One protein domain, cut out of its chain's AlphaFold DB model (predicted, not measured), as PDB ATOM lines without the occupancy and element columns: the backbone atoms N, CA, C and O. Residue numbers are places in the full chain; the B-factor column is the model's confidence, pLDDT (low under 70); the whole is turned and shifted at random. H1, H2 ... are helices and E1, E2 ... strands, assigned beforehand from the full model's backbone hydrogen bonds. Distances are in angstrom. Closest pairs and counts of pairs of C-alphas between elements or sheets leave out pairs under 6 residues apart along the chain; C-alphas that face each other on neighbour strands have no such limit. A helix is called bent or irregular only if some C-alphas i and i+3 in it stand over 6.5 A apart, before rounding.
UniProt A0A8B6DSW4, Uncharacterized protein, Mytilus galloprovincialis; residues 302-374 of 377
ATOM      1  N   SER A 302     282.165 415.099 227.672       45.16
ATOM      2  CA  SER A 302     283.365 414.869 228.486       45.16
ATOM      3  C   SER A 302     283.044 414.486 229.932       45.16
ATOM      4  O   SER A 302     283.933 414.051 230.660       45.16
ATOM      5  N   THR A 303     281.782 414.593 230.349       45.03
ATOM      6  CA  THR A 303     281.289 414.040 231.606       45.03
ATOM      7  C   THR A 303     281.257 412.519 231.515       45.03
ATOM      8  O   THR A 303     280.320 411.919 230.985       45.03
ATOM      9  N   PHE A 304     282.310 411.891 232.038       46.56
ATOM     10  CA  PHE A 304     282.270 410.493 232.437       46.56
ATOM     11  C   PHE A 304     281.172 410.346 233.481       46.56
ATOM     12  O   PHE A 304     281.273 410.880 234.582       46.56
ATOM     13  N   ILE A 305     280.101 409.664 233.107       49.16
ATOM     14  CA  ILE A 305     279.082 409.240 234.057       49.16
ATOM     15  C   ILE A 305     279.578 407.889 234.549       49.16
ATOM     16  O   ILE A 305     279.835 406.999 233.731       49.16
ATOM     17  N   SER A 306     279.828 407.769 235.853       47.91
ATOM     18  CA  SER A 306     280.330 406.515 236.410       47.91
ATOM     19  C   SER A 306     279.316 405.393 236.148       47.91
ATOM     20  O   SER A 306     278.125 405.653 235.957       47.91
ATOM     21  N   SER A 307     279.757 404.132 236.126       51.53
ATOM     22  CA  SER A 307     278.832 402.988 236.053       51.53
ATOM     23  C   SER A 307     277.793 403.021 237.182       51.53
ATOM     24  O   SER A 307     276.663 402.597 236.967       51.53
ATOM     25  N   TYR A 308     278.150 403.611 238.330       50.56
ATOM     26  CA  TYR A 308     277.264 403.900 239.459       50.56
ATOM     27  C   TYR A 308     276.160 404.907 239.108       50.56
ATOM     28  O   TYR A 308     274.998 404.665 239.402       50.56
ATOM     29  N   ASP A 309     276.492 405.992 238.406       53.88
ATOM     30  CA  ASP A 309     275.519 407.012 237.979       53.88
ATOM     31  C   ASP A 309     274.638 406.548 236.800       53.88
ATOM     32  O   ASP A 309     273.619 407.163 236.478       53.88
ATOM     33  N   MET A 310     275.055 405.486 236.102       58.06
ATOM     34  CA  MET A 310     274.265 404.796 235.077       58.06
ATOM     35  C   MET A 310     273.526 403.564 235.603       58.06
ATOM     36  O   MET A 310     272.730 402.998 234.856       58.06
ATOM     37  N   GLU A 311     273.802 403.154 236.844       68.56
ATOM     38  CA  GLU A 311     273.361 401.893 237.438       68.56
ATOM     39  C   GLU A 311     273.582 400.684 236.506       68.56
ATOM     40  O   GLU A 311     272.726 399.809 236.427       68.56
ATOM     41  N   LEU A 312     274.687 400.650 235.746       77.12
ATOM     42  CA  LEU A 312     274.993 399.558 234.813       77.12
ATOM     43  C   LEU A 312     275.966 398.568 235.453       77.12
ATOM     44  O   LEU A 312     277.138 398.890 235.650       77.12
ATOM     45  N   TYR A 313     275.494 397.349 235.689       80.38
ATOM     46  CA  TYR A 313     276.295 396.244 236.207       80.38
ATOM     47  C   TYR A 313     276.145 395.040 235.284       80.38
ATOM     48  O   TYR A 313     275.037 394.718 234.859       80.38
ATOM     49  N   THR A 314     277.242 394.368 234.965       84.81
ATOM     50  CA  THR A 314     277.243 393.132 234.175       84.81
ATOM     51  C   THR A 314     278.091 392.103 234.886       84.81
ATOM     52  O   THR A 314     279.154 392.448 235.389       84.81
ATOM     53  N   ASP A 315     277.632 390.858 234.908       82.75
ATOM     54  CA  ASP A 315     278.368 389.757 235.516       82.75
ATOM     55  C   ASP A 315     278.214 388.490 234.669       82.75
ATOM     56  O   ASP A 315     277.222 388.298 233.951       82.75
ATOM     57  N   ALA A 316     279.219 387.630 234.728       84.12
ATOM     58  CA  ALA A 316     279.279 386.386 233.991       84.12
ATOM     59  C   ALA A 316     279.884 385.281 234.857       84.12
ATOM     60  O   ALA A 316     281.016 385.357 235.323       84.12
ATOM     61  N   SER A 317     279.144 384.185 234.992       79.62
ATOM     62  CA  SER A 317     279.663 382.936 235.533       79.62
ATOM     63  C   SER A 317     280.316 382.134 234.413       79.62
ATOM     64  O   SER A 317     279.711 381.912 233.365       79.62
ATOM     65  N   SER A 318     281.517 381.609 234.649       69.75
ATOM     66  CA  SER A 318     282.248 380.776 233.681       69.75
ATOM     67  C   SER A 318     281.529 379.476 233.294       69.75
ATOM     68  O   SER A 318     281.870 378.875 232.277       69.75
ATOM     69  N   THR A 319     280.536 379.034 234.071       67.25
ATOM     70  CA  THR A 319     279.891 377.720 233.902       67.25
ATOM     71  C   THR A 319     278.381 377.787 233.690       67.25
ATOM     72  O   THR A 319     277.834 376.959 232.963       67.25
ATOM     73  N   ILE A 320     277.685 378.758 234.292       76.69
ATOM     74  CA  ILE A 320     276.215 378.728 234.375       76.69
ATOM     75  C   ILE A 320     275.565 379.669 233.354       76.69
ATOM     76  O   ILE A 320     274.685 379.260 232.590       76.69
ATOM     77  N   GLY A 321     275.996 380.927 233.309       82.81
ATOM     78  CA  GLY A 321     275.350 381.947 232.492       82.81
ATOM     79  C   GLY A 321     275.859 383.346 232.787       82.81
ATOM     80  O   GLY A 321     276.899 383.523 233.415       82.81
ATOM     81  N   PHE A 322     275.105 384.336 232.336       88.50
ATOM     82  CA  PHE A 322     275.477 385.742 232.395       88.50
ATOM     83  C   PHE A 322     274.248 386.601 232.705       88.50
ATOM     84  O   PHE A 322     273.104 386.172 232.512       88.50
ATOM     85  N   GLY A 323     274.476 387.822 233.174       88.12
ATOM     86  CA  GLY A 323     273.406 388.752 233.498       88.12
ATOM     87  C   GLY A 323     273.864 390.200 233.511       88.12
ATOM     88  O   GLY A 323     275.054 390.512 233.440       88.12
ATOM     89  N   GLY A 324     272.891 391.094 233.588       88.94
ATOM     90  CA  GLY A 324     273.151 392.513 233.724       88.94
ATOM     91  C   GLY A 324     271.977 393.251 234.339       88.94
ATOM     92  O   GLY A 324     270.835 392.792 234.293       88.94
ATOM     93  N   TYR A 325     272.273 394.412 234.903       85.06
ATOM     94  CA  TYR A 325     271.337 395.339 235.517       85.06
ATOM     95  C   TYR A 325     271.583 396.740 234.959       85.06
ATOM     96  O   TYR A 325     272.733 397.128 234.775       85.06
ATOM     97  N   PHE A 326     270.515 397.479 234.676       83.75
ATOM     98  CA  PHE A 326     270.542 398.866 234.223       83.75
ATOM     99  C   PHE A 326     269.279 399.600 234.670       83.75
ATOM    100  O   PHE A 326     268.186 399.295 234.184       83.75
ATOM    101  N   GLY A 327     269.415 400.586 235.560       77.88
ATOM    102  CA  GLY A 327     268.342 401.542 235.865       77.88
ATOM    103  C   GLY A 327     267.023 400.897 236.309       77.88
ATOM    104  O   GLY A 327     265.972 401.207 235.744       77.88
ATOM    105  N   GLY A 328     267.066 399.920 237.222       79.94
ATOM    106  CA  GLY A 328     265.885 399.160 237.664       79.94
ATOM    107  C   GLY A 328     265.468 397.979 236.777       79.94
ATOM    108  O   GLY A 328     264.550 397.244 237.140       79.94
ATOM    109  N   LYS A 329     266.122 397.758 235.630       84.81
ATOM    110  CA  LYS A 329     265.857 396.629 234.722       84.81
ATOM    111  C   LYS A 329     266.995 395.624 234.789       84.81
ATOM    112  O   LYS A 329     268.148 396.015 234.901       84.81
ATOM    113  N   TRP A 330     266.691 394.337 234.663       89.31
ATOM    114  CA  TRP A 330     267.707 393.288 234.650       89.31
ATOM    115  C   TRP A 330     267.433 392.241 233.575       89.31
ATOM    116  O   TRP A 330     266.302 392.078 233.116       89.31
ATOM    117  N   PHE A 331     268.484 391.532 233.181       90.38
ATOM    118  CA  PHE A 331     268.393 390.301 232.407       90.38
ATOM    119  C   PHE A 331     269.317 389.248 233.019       90.38
ATOM    120  O   PHE A 331     270.376 389.570 233.557       90.38
ATOM    121  N   TYR A 332     268.933 387.983 232.897       91.25
ATOM    122  CA  TYR A 332     269.841 386.855 233.068       91.25
ATOM    123  C   TYR A 332     269.522 385.811 232.006       91.25
ATOM    124  O   TYR A 332     268.380 385.695 231.556       91.25
ATOM    125  N   SER A 333     270.525 385.043 231.600       87.44
ATOM    126  CA  SER A 333     270.308 383.862 230.774       87.44
ATOM    127  C   SER A 333     271.430 382.852 230.970       87.44
ATOM    128  O   SER A 333     272.569 383.204 231.281       87.44
ATOM    129  N   SER A 334     271.110 381.573 230.778       86.00
ATOM    130  CA  SER A 334     272.139 380.540 230.685       86.00
ATOM    131  C   SER A 334     272.934 380.704 229.391       86.00
ATOM    132  O   SER A 334     272.387 381.176 228.393       86.00
ATOM    133  N   TRP A 335     274.185 380.245 229.366       83.69
ATOM    134  CA  TRP A 335     274.973 380.275 228.132       83.69
ATOM    135  C   TRP A 335     274.241 379.560 226.979       83.69
ATOM    136  O   TRP A 335     273.793 378.418 227.169       83.69
ATOM    137  N   PRO A 336     274.131 380.192 225.793       82.94
ATOM    138  CA  PRO A 336     273.655 379.526 224.586       82.94
ATOM    139  C   PRO A 336     274.470 378.263 224.313       82.94
ATOM    140  O   PRO A 336     275.670 378.217 224.594       82.94
ATOM    141  N   THR A 337     273.836 377.228 223.770       75.19
ATOM    142  CA  THR A 337     274.467 375.930 223.477       75.19
ATOM    143  C   THR A 337     275.698 376.056 222.580       75.19
ATOM    144  O   THR A 337     276.687 375.354 222.769       75.19
ATOM    145  N   GLU A 338     275.680 377.013 221.659       75.25
ATOM    146  CA  GLU A 338     276.773 377.339 220.746       75.25
ATOM    147  C   GLU A 338     277.987 377.887 221.505       75.25
ATOM    148  O   GLU A 338     279.124 377.577 221.161       75.25
ATOM    149  N   ILE A 339     277.749 378.655 222.573       72.81
ATOM    150  CA  ILE A 339     278.794 379.229 223.428       72.81
ATOM    151  C   ILE A 339     279.266 378.209 224.462       72.81
ATOM    152  O   ILE A 339     280.461 378.138 224.714       72.81
ATOM    153  N   LYS A 340     278.380 377.347 224.980       66.75
ATOM    154  CA  LYS A 340     278.739 376.215 225.862       66.75
ATOM    155  C   LYS A 340     279.720 375.233 225.213       66.75
ATOM    156  O   LYS A 340     280.562 374.646 225.883       66.75
ATOM    157  N   ASN A 341     279.653 375.062 223.895       62.97
ATOM    158  CA  ASN A 341     280.636 374.246 223.179       62.97
ATOM    159  C   ASN A 341     281.994 374.956 223.054       62.97
ATOM    160  O   ASN A 341     283.038 374.307 223.055       62.97
ATOM    161  N   ILE A 342     281.982 376.290 223.005       60.94
ATOM    162  CA  ILE A 342     283.177 377.142 222.990       60.94
ATOM    163  C   ILE A 342     283.800 377.228 224.397       60.94
ATOM    164  O   ILE A 342     285.027 377.218 224.508       60.94
ATOM    165  N   THR A 343     282.999 377.214 225.475       53.28
ATOM    166  CA  THR A 343     283.456 377.328 226.877       53.28
ATOM    167  C   THR A 343     284.345 376.179 227.346       53.28
ATOM    168  O   THR A 343     285.141 376.361 228.262       53.28
ATOM    169  N   ASN A 344     284.254 375.008 226.712       56.31
ATOM    170  CA  ASN A 344     285.105 373.853 227.026       56.31
ATOM    171  C   ASN A 344     286.509 373.941 226.400       56.31
ATOM    172  O   ASN A 344     287.382 373.130 226.714       56.31
ATOM    173  N   SER A 345     286.748 374.919 225.524       53.44
ATOM    174  CA  SER A 345     288.053 375.200 224.927       53.44
ATOM    175  C   SER A 345     288.631 376.484 225.529       53.44
ATOM    176  O   SER A 345     287.896 377.433 225.778       53.44
ATOM    177  N   LYS A 346     289.939 376.495 225.826       53.72
ATOM    178  CA  LYS A 346     290.689 377.539 226.559       53.72
ATOM    179  C   LYS A 346     290.500 378.976 226.018       53.72
ATOM    180  O   LYS A 346     291.406 379.517 225.386       53.72
ATOM    181  N   HIS A 347     289.376 379.624 226.295       59.31
ATOM    182  CA  HIS A 347     289.167 381.043 226.015       59.31
ATOM    183  C   HIS A 347     289.344 381.892 227.281       59.31
ATOM    184  O   HIS A 347     289.068 381.454 228.395       59.31
ATOM    185  N   SER A 348     289.884 383.096 227.085       64.25
ATOM    186  CA  SER A 348     290.238 384.053 228.139       64.25
ATOM    187  C   SER A 348     288.984 384.565 228.858       64.25
ATOM    188  O   SER A 348     287.998 384.865 228.185       64.25
ATOM    189  N   MET A 349     289.036 384.706 230.190       70.88
ATOM    190  CA  MET A 349     287.952 385.257 231.031       70.88
ATOM    191  C   MET A 349     287.357 386.559 230.469       70.88
ATOM    192  O   MET A 349     286.144 386.738 230.491       70.88
ATOM    193  N   ALA A 350     288.181 387.364 229.795       72.12
ATOM    194  CA  ALA A 350     287.765 388.584 229.111       72.12
ATOM    195  C   ALA A 350     286.627 388.394 228.083       72.12
ATOM    196  O   ALA A 350     285.829 389.303 227.869       72.12
ATOM    197  N   PHE A 351     286.524 387.235 227.419       74.94
ATOM    198  CA  PHE A 351     285.406 386.967 226.504       74.94
ATOM    199  C   PHE A 351     284.085 386.797 227.265       74.94
ATOM    200  O   PHE A 351     283.046 387.284 226.817       74.94
ATOM    201  N   PHE A 352     284.135 386.125 228.416       78.12
ATOM    202  CA  PHE A 352     282.966 385.909 229.262       78.12
ATOM    203  C   PHE A 352     282.468 387.204 229.874       78.12
ATOM    204  O   PHE A 352     281.263 387.414 229.914       78.12
ATOM    205  N   GLU A 353     283.381 388.087 230.256       81.38
ATOM    206  CA  GLU A 353     283.049 389.414 230.763       81.38
ATOM    207  C   GLU A 353     282.506 390.342 229.661       81.38
ATOM    208  O   GLU A 353     281.585 391.124 229.892       81.38
ATOM    209  N   LEU A 354     282.999 390.220 228.422       81.69
ATOM    210  CA  LEU A 354     282.523 391.027 227.293       81.69
ATOM    211  C   LEU A 354     281.100 390.655 226.845       81.69
ATOM    212  O   LEU A 354     280.340 391.517 226.403       81.69
ATOM    213  N   TYR A 355     280.721 389.382 226.926       84.12
ATOM    214  CA  TYR A 355     279.424 388.914 226.436       84.12
ATOM    215  C   TYR A 355     278.202 389.612 227.074       84.12
ATOM    216  O   TYR A 355     277.382 390.151 226.322       84.12
ATOM    217  N   PRO A 356     278.046 389.673 228.415       84.56
ATOM    218  CA  PRO A 356     276.925 390.377 229.036       84.56
ATOM    219  C   PRO A 356     276.934 391.873 228.718       84.56
ATOM    220  O   PRO A 356     275.865 392.464 228.592       84.56
ATOM    221  N   ILE A 357     278.105 392.478 228.506       83.88
ATOM    222  CA  ILE A 357     278.219 393.879 228.082       83.88
ATOM    223  C   ILE A 357     277.607 394.078 226.697       83.88
ATOM    224  O   ILE A 357     276.846 395.024 226.483       83.88
ATOM    225  N   VAL A 358     277.888 393.172 225.759       84.38
ATOM    226  CA  VAL A 358     277.288 393.212 224.420       84.38
ATOM    227  C   VAL A 358     275.775 393.020 224.502       84.38
ATOM    228  O   VAL A 358     275.037 393.756 223.850       84.38
ATOM    229  N   VAL A 359     275.290 392.091 225.331       84.31
ATOM    230  CA  VAL A 359     273.843 391.882 225.519       84.31
ATOM    231  C   VAL A 359     273.179 393.120 226.127       84.31
ATOM    232  O   VAL A 359     272.154 393.570 225.619       84.31
ATOM    233  N   ALA A 360     273.793 393.730 227.142       85.06
ATOM    234  CA  ALA A 360     273.333 394.989 227.720       85.06
ATOM    235  C   ALA A 360     273.281 396.106 226.665       85.06
ATOM    236  O   ALA A 360     272.295 396.836 226.587       85.06
ATOM    237  N   ALA A 361     274.290 396.203 225.794       83.00
ATOM    238  CA  ALA A 361     274.315 397.173 224.703       83.00
ATOM    239  C   ALA A 361     273.218 396.921 223.654       83.00
ATOM    240  O   ALA A 361     272.633 397.872 223.140       83.00
ATOM    241  N   VAL A 362     272.894 395.661 223.352       84.69
ATOM    242  CA  VAL A 362     271.793 395.311 222.438       84.69
ATOM    243  C   VAL A 362     270.437 395.672 223.045       84.69
ATOM    244  O   VAL A 362     269.591 396.244 222.360       84.69
ATOM    245  N   LEU A 363     270.229 395.366 224.329       84.06
ATOM    246  CA  LEU A 363     268.954 395.594 225.011       84.06
ATOM    247  C   LEU A 363     268.718 397.069 225.353       84.06
ATOM    248  O   LEU A 363     267.592 397.559 225.258       84.06
ATOM    249  N   TRP A 364     269.767 397.778 225.773       83.75
ATOM    250  CA  TRP A 364     269.654 399.102 226.387       83.75
ATOM    251  C   TRP A 364     270.469 400.191 225.690       83.75
ATOM    252  O   TRP A 364     270.294 401.363 226.017       83.75
ATOM    253  N   GLY A 365     271.293 399.864 224.692       73.25
ATOM    254  CA  GLY A 365     272.186 400.823 224.032       73.25
ATOM    255  C   GLY A 365     271.473 402.004 223.369       73.25
ATOM    256  O   GLY A 365     272.038 403.094 223.275       73.25
ATOM    257  N   ALA A 366     270.202 401.851 222.982       74.69
ATOM    258  CA  ALA A 366     269.383 402.964 222.495       74.69
ATOM    259  C   ALA A 366     269.213 404.085 223.542       74.69
ATOM    260  O   ALA A 366     269.130 405.257 223.172       74.69
ATOM    261  N   SER A 367     269.222 403.734 224.830       69.75
ATOM    262  CA  SER A 367     269.110 404.649 225.971       69.75
ATOM    263  C   SER A 367     270.446 405.304 226.353       69.75
ATOM    264  O   SER A 367     270.467 406.204 227.187       69.75
ATOM    265  N   TRP A 368     271.565 404.878 225.753       68.94
ATOM    266  CA  TRP A 368     272.920 405.349 226.082       68.94
ATOM    267  C   TRP A 368     273.445 406.448 225.139       68.94
ATOM    268  O   TRP A 368     274.564 406.921 225.314       68.94
ATOM    269  N   LYS A 369     272.647 406.886 224.150       55.44
ATOM    270  CA  LYS A 369     273.044 407.691 222.968       55.44
ATOM    271  C   LYS A 369     273.812 409.011 223.199       55.44
ATOM    272  O   LYS A 369     274.257 409.606 222.219       55.44
ATOM    273  N   THR A 370     273.997 409.481 224.431       51.28
ATOM    274  CA  THR A 370     274.628 410.781 224.741       51.28
ATOM    275  C   THR A 370     275.666 410.746 225.868       51.28
ATOM    276  O   THR A 370     276.193 411.796 226.240       51.28
ATOM    277  N   LYS A 371     275.987 409.569 226.421       52.19
ATOM    278  CA  LYS A 371     276.860 409.434 227.599       52.19
ATOM    279  C   LYS A 371     278.124 408.645 227.237       52.19
ATOM    280  O   LYS A 371     278.021 407.572 226.649       52.19
ATOM    281  N   LYS A 372     279.320 409.161 227.566       47.69
ATOM    282  CA  LYS A 372     280.529 408.316 227.606       47.69
ATOM    283  C   LYS A 372     280.405 407.411 228.829       47.69
ATOM    284  O   LYS A 372     280.414 407.907 229.953       47.69
ATOM    285  N   SER A 373     280.313 406.109 228.601       48.47
ATOM    286  CA  SER A 373     280.250 405.099 229.657       48.47
ATOM    287  C   SER A 373     281.560 404.330 229.682       48.47
ATOM    288  O   SER A 373     281.943 403.728 228.679       48.47
ATOM    289  N   VAL A 374     282.257 404.350 230.815       44.84
ATOM    290  CA  VAL A 374     283.340 403.397 231.074       44.84
ATOM    291  C   VAL A 374     282.694 402.202 231.747       44.84
ATOM    292  O   VAL A 374     282.198 402.311 232.866       44.84
TER     293      VAL A 374
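What this domain is: This is residues 302 to 374 of the 377 residues of an uncharacterized protein of Mytilus galloprovincialis (UniProt A0A8B6DSW4). A small sheet of three strands, E1, E2 and E3, has the long helix H2 laid slantwise over one face, while the short helix H1 sits beyond the end of the sheet where E3 ends. At the opposite end of this elongated shape the two ends of the printed part come together, residues 304 to 305 pairing in parallel with residues 372 to 373. The printed part has 73 residues, with three named strands and then two named helices, E1 E2 E3 H1 H2; the sheet's order is E1 - E2 - E3, all antiparallel, and the class is mixed, helices and strands. It is only just compact, close to loose, with a radius of gyration of the C-alphas of 13.5 A and spans of 40 by 22 by 18 A.

How they stand to each other: E1, residues 312 to 316, E2, residues 321 to 326, and E3, residues 329 to 334, form a meander, each strand the antiparallel neighbour of the one before. In the hairpin E1 and E2, N 313 and O 325 are within hydrogen-bond range at 2.9 A; in the hairpin E2 and E3, N 324 and O 331 are at 2.9 A. H2, residues 349 to 368, is on the sheet at a height over the sheet of 8.2 A, over E1 and E2. On the local plane it stands at 32 degrees to E1, only just slantwise to the strands. H2 touches E1, the closest C-alphas being those of Ala 316 and Glu 353, 5.8 A apart. It touches E2 too, closest at the C-alphas of Phe 322 and Pro 356, 5.9 A. H2 and E3 are near each other, with 10 pairs of C-alphas within 10 A. H1, residues 337 to 343, is not on the sheet and is apart from E1, E2 and H2. Of the O i to N i+4 pairs, 2 of 3 in H1 and 11 of 16 in H2 are within hydrogen-bond range.

Where its parts are: E1 begins at C-alpha 312 (274.993, 399.558, 234.813); E2 and E3 are each 17.7 A from first to last C-alpha, and E1 is 13.9 A. H1 is 9.7 A long. H2, 25.6 A, ends at C-alpha 368 (272.920, 405.349, 226.082); it has a kink of 60 degrees near residue 362 and is irregular, C-alphas 363 and 366 being 7.8 A apart.

The domain as a whole: The two C-alphas farthest apart, those of Ser 302 and Asn 344, are 41.1 A apart. The printed part has no cut, and the four links between named elements are tight. Mean pLDDT of the printed part is 71.7; residues 302 to 311, 318 to 319, 340 to 348 and 367 to 374 are under 70.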